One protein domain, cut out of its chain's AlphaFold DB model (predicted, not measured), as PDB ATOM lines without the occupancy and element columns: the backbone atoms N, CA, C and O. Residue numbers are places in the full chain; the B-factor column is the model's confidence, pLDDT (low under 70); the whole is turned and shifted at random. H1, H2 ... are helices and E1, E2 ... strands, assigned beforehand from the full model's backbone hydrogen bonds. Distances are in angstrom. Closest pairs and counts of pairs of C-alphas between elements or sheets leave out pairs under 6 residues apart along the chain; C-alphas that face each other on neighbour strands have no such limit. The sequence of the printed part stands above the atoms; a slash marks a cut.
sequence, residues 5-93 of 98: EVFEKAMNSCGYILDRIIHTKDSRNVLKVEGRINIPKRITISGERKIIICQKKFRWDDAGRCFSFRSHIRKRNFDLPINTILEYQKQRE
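This is residues 5 to 93 of the 98 residues of an uncharacterized protein of Bacteroides sp. AF16-49 (UniProt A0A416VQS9). A long, twisted hairpin of two strands, E2 and E3, makes the longest axis, and its tip at Gly 47 lies far from a small body at the other end. There E1 and E4 pair beside E2 and E3, H1 covers part of one face, and H2 meets H1 crosswise. The 89 printed residues hold, along the chain, H1, E1, E2, E3, E4 and H2; the antiparallel sheet has the order E1 - E2 - E3 - E4, and the class is mixed, helices and strands. The whole is loose, with a radius of gyration of the C-alphas of 15.6 A, and spans 53 by 30 by 19 A.

H1, residues 5 to 13, begins at C-alpha 5 (35.710, -11.710, 11.156). E1 is residues 17 to 23. E2, residues 30 to 45, is 41.5 A long and bends by 51 degrees at residue 42. E3, residues 48 to 61, is 39.4 A long. E4 is residues 66 to 68. H2, residues 82 to 93, is 16.9 A long and ends at C-alpha 93 (27.095, -8.502, -1.138).

The strands form a meander, each the antiparallel neighbour of the one before, in a twisted sheet. Within hydrogen-bond range are N 22 and O 32, 2.8 A, in hairpin E1 and E2; N 41 and O 52, 2.8 A, in hairpin E2 and E3; and N 67 and O 59, 2.8 A, in hairpin E3 and E4. H1 is on the sheet at a height of 8.8 A, over E1 and along the strands, at 19 degrees to E1 on the local plane. H2, not on the sheet, touches H1 with residues 82 to 86 alone, about perpendicular at 75 degrees; the closest C-alphas, of Ala 10 and Ile 82, are 6.1 A apart. In H1 and H2 every O i to N i+4 pair is within hydrogen-bond range.

The farthest C-alphas, of Gly 47 and Glu 93, are 55.0 A apart. The printed part has no cut. The link from E4 to H2, residues 69 to 81, is long. Mean pLDDT of the printed part is 92.5; no printed residue is under 70.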
ATOM      1  N   GLU A   5      35.361 -12.081  12.530       91.12
ATOM      2  CA  GLU A   5      35.710 -11.710  11.156       91.12
ATOM      3  C   GLU A   5      35.640 -10.191  10.913       91.12
ATOM      4  O   GLU A   5      36.489  -9.616  10.228       91.12
ATOM      5  N   VAL A   6      34.652  -9.509  11.503       92.69
ATOM      6  CA  VAL A   6      34.527  -8.047  11.395       92.69
ATOM      7  C   VAL A   6      35.709  -7.360  12.083       92.69
ATOM      8  O   VAL A   6      36.269  -6.406  11.543       92.69
ATOM      9  N   PHE A   7      36.128  -7.865  13.246       93.44
ATOM     10  CA  PHE A   7      37.278  -7.337  13.981       93.44
ATOM     11  C   PHE A   7      38.606  -7.608  13.273       93.44
ATOM     12  O   PHE A   7      39.454  -6.719  13.233       93.44
ATOM     13  N   GLU A   8      38.779  -8.787  12.680       93.19
ATOM     14  CA  GLU A   8      39.958  -9.129  11.880       93.19
ATOM     15  C   GLU A   8      40.099  -8.190  10.680       93.19
ATOM     16  O   GLU A   8      41.151  -7.575  10.486       93.19
ATOM     17  N   LYS A   9      39.017  -7.991   9.916       94.19
ATOM     18  CA  LYS A   9      39.002  -7.057   8.781       94.19
ATOM     19  C   LYS A   9      39.272  -5.619   9.224       94.19
ATOM     20  O   LYS A   9      40.069  -4.931   8.586       94.19
ATOM     21  N   ALA A  10      38.668  -5.176  10.327       94.62
ATOM     22  CA  ALA A  10      38.902  -3.838  10.861       94.62
ATOM     23  C   ALA A  10      40.365  -3.640  11.290       94.62
ATOM     24  O   ALA A  10      40.986  -2.655  10.892       94.62
ATOM     25  N   MET A  11      40.951  -4.585  12.033       94.69
ATOM     26  CA  MET A  11      42.359  -4.507  12.442       94.69
ATOM     27  C   MET A  11      43.306  -4.491  11.246       94.69
ATOM     28  O   MET A  11      44.207  -3.650  11.203       94.69
ATOM     29  N   ASN A  12      43.063  -5.351  10.256       94.38
ATOM     30  CA  ASN A  12      43.856  -5.396   9.032       94.38
ATOM     31  C   ASN A  12      43.778  -4.069   8.264       94.38
ATOM     32  O   ASN A  12      44.809  -3.559   7.834       94.38
ATOM     33  N   SER A  13      42.588  -3.463   8.160       93.69
ATOM     34  CA  SER A  13      42.415  -2.162   7.494       93.69
ATOM     35  C   SER A  13      43.192  -1.027   8.173       93.69
ATOM     36  O   SER A  13      43.675  -0.116   7.507       93.69
ATOM     37  N   CYS A  14      43.364  -1.099   9.497       92.56
ATOM     38  CA  CYS A  14      44.121  -0.116  10.268       92.56
ATOM     39  C   CYS A  14      45.626  -0.428  10.362       92.56
ATOM     40  O   CYS A  14      46.371   0.353  10.955       92.56
ATOM     41  N   GLY A  15      46.085  -1.567   9.830       93.88
ATOM     42  CA  GLY A  15      47.464  -2.038   9.995       93.88
ATOM     43  C   GLY A  15      47.809  -2.420  11.441       93.88
ATOM     44  O   GLY A  15      48.961  -2.291  11.865       93.88
ATOM     45  N   TYR A  16      46.812  -2.830  12.228       95.94
ATOM     46  CA  TYR A  16      46.997  -3.283  13.606       95.94
ATOM     47  C   TYR A  16      47.263  -4.785  13.638       95.94
ATOM     48  O   TYR A  16      46.811  -5.538  12.783       95.94
ATOM     49  N   ILE A  17      48.005  -5.227  14.649       95.69
ATOM     50  CA  ILE A  17      48.358  -6.633  14.832       95.69
ATOM     51  C   ILE A  17      47.381  -7.233  15.838       95.69
ATOM     52  O   ILE A  17      47.342  -6.803  16.993       95.69
ATOM     53  N   LEU A  18      46.613  -8.227  15.409       95.81
ATOM     54  CA  LEU A  18      45.722  -8.980  16.282       95.81
ATOM     55  C   LEU A  18      46.527  -9.978  17.129       95.81
ATOM     56  O   LEU A  18      47.281 -10.778  16.582       95.81
ATOM     57  N   ASP A  19      46.351  -9.947  18.454       94.88
ATOM     58  CA  ASP A  19      46.982 -10.914  19.366       94.88
ATOM     59  C   ASP A  19      45.969 -11.942  19.886       94.88
ATOM     60  O   ASP A  19      46.282 -13.129  19.983       94.88
ATOM     61  N   ARG A  20      44.764 -11.497  20.273       94.81
ATOM     62  CA  ARG A  20      43.748 -12.366  20.884       94.81
ATOM     63  C   ARG A  20      42.336 -11.812  20.714       94.81
ATOM     64  O   ARG A  20      42.101 -10.633  20.960       94.81
ATOM     65  N   ILE A  21      41.378 -12.690  20.422       93.75
ATOM     66  CA  ILE A  21      39.939 -12.399  20.486       93.75
ATOM     67  C   ILE A  21      39.333 -13.166  21.666       93.75
ATOM     68  O   ILE A  21      39.611 -14.346  21.877       93.75
ATOM     69  N   ILE A  22      38.529 -12.479  22.474       93.50
ATOM     70  CA  ILE A  22      37.795 -13.042  23.607       93.50
ATOM     71  C   ILE A  22      36.314 -13.008  23.246       93.50
ATOM     72  O   ILE A  22      35.751 -11.936  23.017       93.50
ATOM     73  N   HIS A  23      35.693 -14.180  23.223       91.12
ATOM     74  CA  HIS A  23      34.293 -14.354  22.855       91.12
ATOM     75  C   HIS A  23      33.377 -14.326  24.083       91.12
ATOM     76  O   HIS A  23      33.812 -14.552  25.217       91.12
ATOM     77  N   THR A  24      32.092 -14.061  23.858       86.12
ATOM     78  CA  THR A  24      31.045 -14.340  24.846       86.12
ATOM     79  C   THR A  24      30.883 -15.853  25.046       86.12
ATOM     80  O   THR A  24      31.369 -16.651  24.243       86.12
ATOM     81  N   LYS A  25      30.184 -16.267  26.116       80.69
ATOM     82  CA  LYS A  25      29.951 -17.691  26.433       80.69
ATOM     83  C   LYS A  25      29.336 -18.477  25.265       80.69
ATOM     84  O   LYS A  25      29.678 -19.637  25.082       80.69
ATOM     85  N   ASP A  26      28.538 -17.811  24.430       74.25
ATOM     86  CA  ASP A  26      27.867 -18.419  23.275       74.25
ATOM     87  C   ASP A  26      28.729 -18.428  21.993       74.25
ATOM     88  O   ASP A  26      28.232 -18.708  20.903       74.25
ATOM     89  N   SER A  27      30.037 -18.158  22.107       71.06
ATOM     90  CA  SER A  27      31.114 -18.264  21.095       71.06
ATOM     91  C   SER A  27      31.005 -17.405  19.824       71.06
ATOM     92  O   SER A  27      32.025 -17.087  19.216       71.06
ATOM     93  N   ARG A  28      29.812 -16.954  19.426       77.75
ATOM     94  CA  ARG A  28      29.609 -16.231  18.154       77.75
ATOM     95  C   ARG A  28      30.016 -14.759  18.200       77.75
ATOM     96  O   ARG A  28      30.386 -14.195  17.174       77.75
ATOM     97  N   ASN A  29      29.958 -14.144  19.377       86.88
ATOM     98  CA  ASN A  29      30.115 -12.703  19.534       86.88
ATOM     99  C   ASN A  29      31.426 -12.348  20.228       86.88
ATOM    100  O   ASN A  29      31.818 -12.985  21.208       86.88
ATOM    101  N   VAL A  30      32.074 -11.291  19.745       91.12
ATOM    102  CA  VAL A  30      33.271 -10.732  20.373       91.12
ATOM    103  C   VAL A  30      32.875  -9.934  21.611       91.12
ATOM    104  O   VAL A  30      32.002  -9.071  21.557       91.12
ATOM    105  N   LEU A  31      33.541 -10.220  22.727       92.19
ATOM    106  CA  LEU A  31      33.443  -9.454  23.968       92.19
ATOM    107  C   LEU A  31      34.580  -8.433  24.067       92.19
ATOM    108  O   LEU A  31      34.359  -7.284  24.447       92.19
ATOM    109  N   LYS A  32      35.810  -8.875  23.782       93.69
ATOM    110  CA  LYS A  32      37.028  -8.060  23.853       93.69
ATOM    111  C   LYS A  32      38.043  -8.528  22.825       93.69
ATOM    112  O   LYS A  32      38.136  -9.719  22.541       93.69
ATOM    113  N   VAL A  33      38.862  -7.600  22.354       95.44
ATOM    114  CA  VAL A  33      40.001  -7.895  21.481       95.44
ATOM    115  C   VAL A  33      41.269  -7.312  22.079       95.44
ATOM    116  O   VAL A  33      41.254  -6.216  22.635       95.44
ATOM    117  N   GLU A  34      42.373  -8.036  21.971       96.56
ATOM    118  CA  GLU A  34      43.707  -7.586  22.350       96.56
ATOM    119  C   GLU A  34      44.621  -7.613  21.128       96.56
ATOM    120  O   GLU A  34      44.524  -8.488  20.266       96.56
ATOM    121  N   GLY A  35      45.528  -6.647  21.058       96.50
ATOM    122  CA  GLY A  35      46.403  -6.490  19.906       96.50
ATOM    123  C   GLY A  35      47.463  -5.421  20.114       96.50
ATOM    124  O   GLY A  35      47.582  -4.826  21.192       96.50
ATOM    125  N   ARG A  36      48.240  -5.169  19.063       97.06
ATOM    126  CA  ARG A  36      49.372  -4.243  19.048       97.06
ATOM    127  C   ARG A  36      49.256  -3.229  17.922       97.06
ATOM    128  O   ARG A  36      48.814  -3.536  16.822       97.06
ATOM    129  N   ILE A  37      49.731  -2.023  18.206       95.38
ATOM    130  CA  ILE A  37      49.840  -0.927  17.243       95.38
ATOM    131  C   ILE A  37      51.306  -0.525  17.135       95.38
ATOM    132  O   ILE A  37      51.988  -0.355  18.152       95.38
ATOM    133  N   ASN A  38      51.770  -0.349  15.904       94.19
ATOM    134  CA  ASN A  38      53.078   0.208  15.592       94.19
ATOM    135  C   ASN A  38      53.031   1.733  15.746       94.19
ATOM    136  O   ASN A  38      52.383   2.420  14.963       94.19
ATOM    137  N   ILE A  39      53.702   2.270  16.766       92.06
ATOM    138  CA  ILE A  39      53.749   3.709  17.040       92.06
ATOM    139  C   ILE A  39      55.165   4.226  16.765       92.06
ATOM    140  O   ILE A  39      56.112   3.736  17.389       92.06
ATOM    141  N   PRO A  40      55.335   5.232  15.890       92.19
ATOM    142  CA  PRO A  40      56.623   5.880  15.705       92.19
ATOM    143  C   PRO A  40      56.989   6.671  16.963       92.19
ATOM    144  O   PRO A  40      56.236   7.527  17.433       92.19
ATOM    145  N   LYS A  41      58.166   6.397  17.519       92.44
ATOM    146  CA  LYS A  41      58.713   7.076  18.692       92.44
ATOM    147  C   LYS A  41      60.034   7.737  18.322       92.44
ATOM    148  O   LYS A  41      60.954   7.082  17.838       92.44
ATOM    149  N   ARG A  42      60.134   9.039  18.592       92.38
ATOM    150  CA  ARG A  42      61.397   9.780  18.495       92.38
ATOM    151  C   ARG A  42      62.267   9.442  19.700       92.38
ATOM    152  O   ARG A  42      61.821   9.592  20.837       92.38
ATOM    153  N   ILE A  43      63.485   8.988  19.442       91.19
ATOM    154  CA  ILE A  43      64.497   8.704  20.458       91.19
ATOM    155  C   ILE A  43      65.839   9.290  20.027       91.19
ATOM    156  O   ILE A  43      66.084   9.489  18.838       91.19
ATOM    157  N   THR A  44      66.711   9.555  20.993       92.38
ATOM    158  CA  THR A  44      68.097   9.939  20.726       92.38
ATOM    159  C   THR A  44      68.981   8.729  20.990       92.38
ATOM    160  O   THR A  44      68.976   8.211  22.104       92.38
ATOM    161  N   ILE A  45      69.718   8.273  19.980       87.69
ATOM    162  CA  ILE A  45      70.725   7.212  20.114       87.69
ATOM    163  C   ILE A  45      72.064   7.832  19.739       87.69
ATOM    164  O   ILE A  45      72.210   8.332  18.627       87.69
ATOM    165  N   SER A  46      73.025   7.812  20.663       87.50
ATOM    166  CA  SER A  46      74.388   8.312  20.430       87.50
ATOM    167  C   SER A  46      74.444   9.749  19.887       87.50
ATOM    168  O   SER A  46      75.217  10.052  18.991       87.50
ATOM    169  N   GLY A  47      73.590  10.639  20.403       91.19
ATOM    170  CA  GLY A  47      73.522  12.044  19.977       91.19
ATOM    171  C   GLY A  47      72.661  12.311  18.735       91.19
ATOM    172  O   GLY A  47      72.265  13.452  18.512       91.19
ATOM    173  N   GLU A  48      72.270  11.280  17.980       93.12
ATOM    174  CA  GLU A  48      71.420  11.424  16.794       93.12
ATOM    175  C   GLU A  48      69.939  11.200  17.112       93.12
ATOM    176  O   GLU A  48      69.554  10.216  17.752       93.12
ATOM    177  N   ARG A  49      69.075  12.090  16.606       90.12
ATOM    178  CA  ARG A  49      67.617  11.930  16.691       90.12
ATOM    179  C   ARG A  49      67.143  10.934  15.631       90.12
ATOM    180  O   ARG A  49      67.243  11.208  14.440       90.12
ATOM    181  N   LYS A  50      66.573   9.810  16.068       94.19
ATOM    182  CA  LYS A  50      66.028   8.748  15.208       94.19
ATOM    183  C   LYS A  50      64.554   8.494  15.519       94.19
ATOM    184  O   LYS A  50      64.092   8.699  16.643       94.19
ATOM    185  N   ILE A  51      63.804   8.049  14.514       93.19
ATOM    186  CA  ILE A  51      62.434   7.555  14.682       93.19
ATOM    187  C   ILE A  51      62.504   6.033  14.655       93.19
ATOM    188  O   ILE A  51      62.924   5.458  13.656       93.19
ATOM    189  N   ILE A  52      62.090   5.390  15.743       92.38
ATOM    190  CA  ILE A  52      61.939   3.935  15.802       92.38
ATOM    191  C   ILE A  52      60.463   3.566  15.869       92.38
ATOM    192  O   ILE A  52      59.653   4.307  16.427       92.38
ATOM    193  N   ILE A  53      60.103   2.409  15.324       92.62
ATOM    194  CA  ILE A  53      58.750   1.868  15.452       92.62
ATOM    195  C   ILE A  53      58.688   1.049  16.740       92.62
ATOM    196  O   ILE A  53      59.442   0.097  16.923       92.62
ATOM    197  N   CYS A  54      57.785   1.417  17.645       92.62
ATOM    198  CA  CYS A  54      57.531   0.680  18.875       92.62
ATOM    199  C   CYS A  54      56.162   0.006  18.811       92.62
ATOM    200  O   CYS A  54      55.149   0.670  18.599       92.62
ATOM    201  N   GLN A  55      56.113  -1.297  19.080       94.38
ATOM    202  CA  GLN A  55      54.850  -2.008  19.255       94.38
ATOM    203  C   GLN A  55      54.273  -1.734  20.641       94.38
ATOM    204  O   GLN A  55      54.911  -1.999  21.662       94.38
ATOM    205  N   LYS A  56      53.041  -1.232  20.688       94.62
ATOM    206  CA  LYS A  56      52.317  -0.995  21.937       94.62
ATOM    207  C   LYS A  56      51.038  -1.815  21.971       94.62
ATOM    208  O   LYS A  56      50.268  -1.789  21.020       94.62
ATOM    209  N   LYS A  57      50.814  -2.515  23.086       96.56
ATOM    210  CA  LYS A  57      49.601  -3.309  23.313       96.56
ATOM    211  C   LYS A  57      48.404  -2.425  23.661       96.56
ATOM    212  O   LYS A  57      48.543  -1.468  24.432       96.56
ATOM    213  N   PHE A  58      47.237  -2.803  23.156       97.00
ATOM    214  CA  PHE A  58      45.942  -2.176  23.407       97.00
ATOM    215  C   PHE A  58      44.837  -3.229  23.517       97.00
ATOM    216  O   PHE A  58      45.052  -4.410  23.238       97.00
ATOM    217  N   ARG A  59      43.667  -2.784  23.979       96.62
ATOM    218  CA  ARG A  59      42.444  -3.585  24.044       96.62
ATOM    219  C   ARG A  59      41.307  -2.843  23.364       96.62
ATOM    220  O   ARG A  59      41.256  -1.618  23.450       96.62
ATOM    221  N   TRP A  60      40.382  -3.578  22.775       96.56
ATOM    222  CA  TRP A  60      39.157  -3.053  22.193       96.56
ATOM    223  C   TRP A  60      37.943  -3.735  22.814       96.56
ATOM    224  O   TRP A  60      38.008  -4.914  23.175       96.56
ATOM    225  N   ASP A  61      36.867  -2.970  22.990       94.69
ATOM    226  CA  ASP A  61      35.563  -3.504  23.385       94.69
ATOM    227  C   ASP A  61      34.814  -4.106  22.182       94.69
ATOM    228  O   ASP A  61      35.299  -4.108  21.048       94.69
ATOM    229  N   ASP A  62      33.621  -4.625  22.443       92.06
ATOM    230  CA  ASP A  62      32.709  -5.212  21.461       92.06
ATOM    231  C   ASP A  62      32.175  -4.211  20.418       92.06
ATOM    232  O   ASP A  62      31.649  -4.625  19.385       92.06
ATOM    233  N   ALA A  63      32.337  -2.909  20.663       92.56
ATOM    234  CA  ALA A  63      32.001  -1.828  19.744       92.56
ATOM    235  C   ALA A  63      33.223  -1.298  18.968       92.56
ATOM    236  O   ALA A  63      33.088  -0.357  18.188       92.56
ATOM    237  N   GLY A  64      34.416  -1.863  19.185       93.56
ATOM    238  CA  GLY A  64      35.649  -1.418  18.536       93.56
ATOM    239  C   GLY A  64      36.284  -0.175  19.163       93.56
ATOM    240  O   GLY A  64      37.167   0.430  18.561       93.56
ATOM    241  N   ARG A  65      35.896   0.229  20.375       95.69
ATOM    242  CA  ARG A  65      36.520   1.356  21.085       95.69
ATOM    243  C   ARG A  65      37.816   0.908  21.736       95.69
ATOM    244  O   ARG A  65      37.845  -0.091  22.452       95.69
ATOM    245  N   CYS A  66      38.881   1.673  21.539       96.81
ATOM    246  CA  CYS A  66      40.208   1.349  22.027       96.81
ATOM    247  C   CYS A  66      40.445   1.867  23.449       96.81
ATOM    248  O   CYS A  66      40.153   3.017  23.802       96.81
ATOM    249  N   PHE A  67      41.082   1.025  24.251       96.81
ATOM    250  CA  PHE A  67      41.539   1.306  25.598       96.81
ATOM    251  C   PHE A  67      42.996   0.888  25.760       96.81
ATOM    252  O   PHE A  67      43.521  -0.007  25.094       96.81
ATOM    253  N   SER A  68      43.664   1.529  26.713       94.94
ATOM    254  CA  SER A  68      45.008   1.128  27.114       94.94
ATOM    255  C   SER A  68      45.019  -0.326  27.611       94.94
ATOM    256  O   SER A  68      44.068  -0.810  28.231       94.94
ATOM    257  N   PHE A  69      46.116  -1.050  27.371       94.25
ATOM    258  CA  PHE A  69      46.169  -2.470  27.729       94.25
ATOM    259  C   PHE A  69      46.005  -2.721  29.235       94.25
ATOM    260  O   PHE A  69      45.265  -3.608  29.634       94.25
ATOM    261  N   ARG A  70      46.641  -1.905  30.085       91.62
ATOM    262  CA  ARG A  70      46.618  -2.086  31.550       91.62
ATOM    263  C   ARG A  70      45.645  -1.170  32.295       91.62
ATOM    264  O   ARG A  70      45.464  -1.335  33.492       91.62
ATOM    265  N   SER A  71      45.037  -0.197  31.622       92.62
ATOM    266  CA  SER A  71      44.152   0.787  32.254       92.62
ATOM    267  C   SER A  71      42.898   1.021  31.421       92.62
ATOM    268  O   SER A  71      42.880   0.760  30.222       92.62
ATOM    269  N   HIS A  72      41.840   1.542  32.038       90.88
ATOM    270  CA  HIS A  72      40.581   1.868  31.353       90.88
ATOM    271  C   HIS A  72      40.617   3.235  30.645       90.88
ATOM    272  O   HIS A  72      39.584   3.816  30.329       90.88
ATOM    273  N   ILE A  73      41.814   3.764  30.365       95.69
ATOM    274  CA  ILE A  73      41.975   5.031  29.648       95.69
ATOM    275  C   ILE A  73      41.663   4.804  28.171       95.69
ATOM    276  O   ILE A  73      42.396   4.073  27.489       95.69
ATOM    277  N   ARG A  74      40.612   5.471  27.684       95.38
ATOM    278  CA  ARG A  74      40.168   5.429  26.287       95.38
ATOM    279  C   ARG A  74      41.172   6.108  25.350       95.38
ATOM    280  O   ARG A  74      41.757   7.140  25.688       95.38
ATOM    281  N   LYS A  75      41.368   5.535  24.162       95.88
ATOM    282  CA  LYS A  75      42.326   5.985  23.141       95.88
ATOM    283  C   LYS A  75      41.657   6.073  21.768       95.88
ATOM    284  O   LYS A  75      41.951   5.290  20.879       95.88
ATOM    285  N   ARG A  76      40.799   7.088  21.609       94.81
ATOM    286  CA  ARG A  76      39.924   7.286  20.435       94.81
ATOM    287  C   ARG A  76      40.644   7.262  19.084       94.81
ATOM    288  O   ARG A  76      40.084   6.781  18.114       94.81
ATOM    289  N   ASN A  77      41.890   7.732  19.032       93.88
ATOM    290  CA  ASN A  77      42.695   7.757  17.804       93.88
ATOM    291  C   ASN A  77      43.015   6.358  17.248       93.88
ATOM    292  O   ASN A  77      43.544   6.257  16.148       93.88
ATOM    293  N   PHE A  78      42.750   5.308  18.025       94.69
ATOM    294  CA  PHE A  78      42.979   3.916  17.655       94.69
ATOM    295  C   PHE A  78      41.685   3.087  17.695       94.69
ATOM    296  O   PHE A  78      41.750   1.858  17.772       94.69
ATOM    297  N   ASP A  79      40.514   3.735  17.717       96.00
ATOM    298  CA  ASP A  79      39.225   3.043  17.611       96.00
ATOM    299  C   ASP A  79      39.142   2.328  16.242       96.00
ATOM    300  O   ASP A  79      39.645   2.819  15.232       96.00
ATOM    301  N   LEU A  80      38.533   1.142  16.220       95.12
ATOM    302  CA  LEU A  80      38.348   0.349  15.006       95.12
ATOM    303  C   LEU A  80      37.130   0.856  14.218       95.12
ATOM    304  O   LEU A  80      36.076   1.093  14.817       95.12
ATOM    305  N   PRO A  81      37.215   0.957  12.880       94.56
ATOM    306  CA  PRO A  81      36.125   1.435  12.030       94.56
ATOM    307  C   PRO A  81      35.093   0.327  11.752       94.56
ATOM    308  O   PRO A  81      34.826  -0.029  10.607       94.56
ATOM    309  N   ILE A  82      34.505  -0.242  12.807       93.38
ATOM    310  CA  ILE A  82      33.622  -1.416  12.713       93.38
ATOM    311  C   ILE A  82      32.413  -1.163  11.800       93.38
ATOM    312  O   ILE A  82      32.117  -1.981  10.932       93.38
ATOM    313  N   ASN A  83      31.745  -0.015  11.945       91.31
ATOM    314  CA  ASN A  83      30.575   0.324  11.128       91.31
ATOM    315  C   ASN A  83      30.924   0.453   9.641       91.31
ATOM    316  O   ASN A  83      30.211  -0.084   8.800       91.31
ATOM    317  N   THR A  84      32.057   1.081   9.326       91.94
ATOM    318  CA  THR A  84      32.536   1.235   7.947       91.94
ATOM    319  C   THR A  84      32.808  -0.119   7.292       91.94
ATOM    320  O   THR A  84      32.442  -0.332   6.141       91.94
ATOM    321  N   ILE A  85      33.396  -1.067   8.031       92.06
ATOM    322  CA  ILE A  85      33.634  -2.426   7.522       92.06
ATOM    323  C   ILE A  85      32.318  -3.150   7.220       92.06
ATOM    324  O   ILE A  85      32.232  -3.865   6.224       92.06
ATOM    325  N   LEU A  86      31.288  -2.967   8.046       91.75
ATOM    326  CA  LEU A  86      29.979  -3.591   7.832       91.75
ATOM    327  C   LEU A  86      29.245  -3.005   6.630       91.75
ATOM    328  O   LEU A  86      28.651  -3.746   5.855       91.75
ATOM    329  N   GLU A  87      29.274  -1.685   6.474       91.94
ATOM    330  CA  GLU A  87      28.698  -1.016   5.303       91.94
ATOM    331  C   GLU A  87      29.378  -1.487   4.017       91.94
ATOM    332  O   GLU A  87      28.697  -1.843   3.058       91.94
ATOM    333  N   TYR A  88      30.707  -1.602   4.038       90.50
ATOM    334  CA  TYR A  88      31.477  -2.135   2.919       90.50
ATOM    335  C   TYR A  88      31.121  -3.595   2.591       90.50
ATOM    336  O   TYR A  88      31.000  -3.957   1.424       90.50
ATOM    337  N   GLN A  89      30.918  -4.447   3.603       89.69
ATOM    338  CA  GLN A  89      30.479  -5.832   3.386       89.69
ATOM    339  C   GLN A  89      29.112  -5.894   2.704       89.69
ATOM    340  O   GLN A  89      28.968  -6.598   1.710       89.69
ATOM    341  N   LYS A  90      28.147  -5.096   3.176       91.12
ATOM    342  CA  LYS A  90      26.811  -5.017   2.571       91.12
ATOM    343  C   LYS A  90      26.865  -4.571   1.112       91.12
ATOM    344  O   LYS A  90      26.174  -5.141   0.279       91.12
ATOM    345  N   GLN A  91      27.687  -3.569   0.796       91.69
ATOM    346  CA  GLN A  91      27.860  -3.096  -0.582       91.69
ATOM    347  C   GLN A  91      28.396  -4.204  -1.492       91.69
ATOM    348  O   GLN A  91      27.831  -4.446  -2.552       91.69
ATOM    349  N   ARG A  92      29.418  -4.939  -1.043       90.25
ATOM    350  CA  ARG A  92      29.974  -6.064  -1.809       90.25
ATOM    351  C   ARG A  92      28.989  -7.209  -2.009       90.25
ATOM    352  O   ARG A  92      29.013  -7.848  -3.054       90.25
ATOM    353  N   GLU A  93      28.153  -7.495  -1.013       90.31
ATOM    354  CA  GLU A  93      27.095  -8.502  -1.138       90.31
ATOM    355  C   GLU A  93      26.080  -8.097  -2.211       90.31
ATOM    356  O   GLU A  93      25.748  -8.919  -3.063       90.31
TER     357      GLU A  93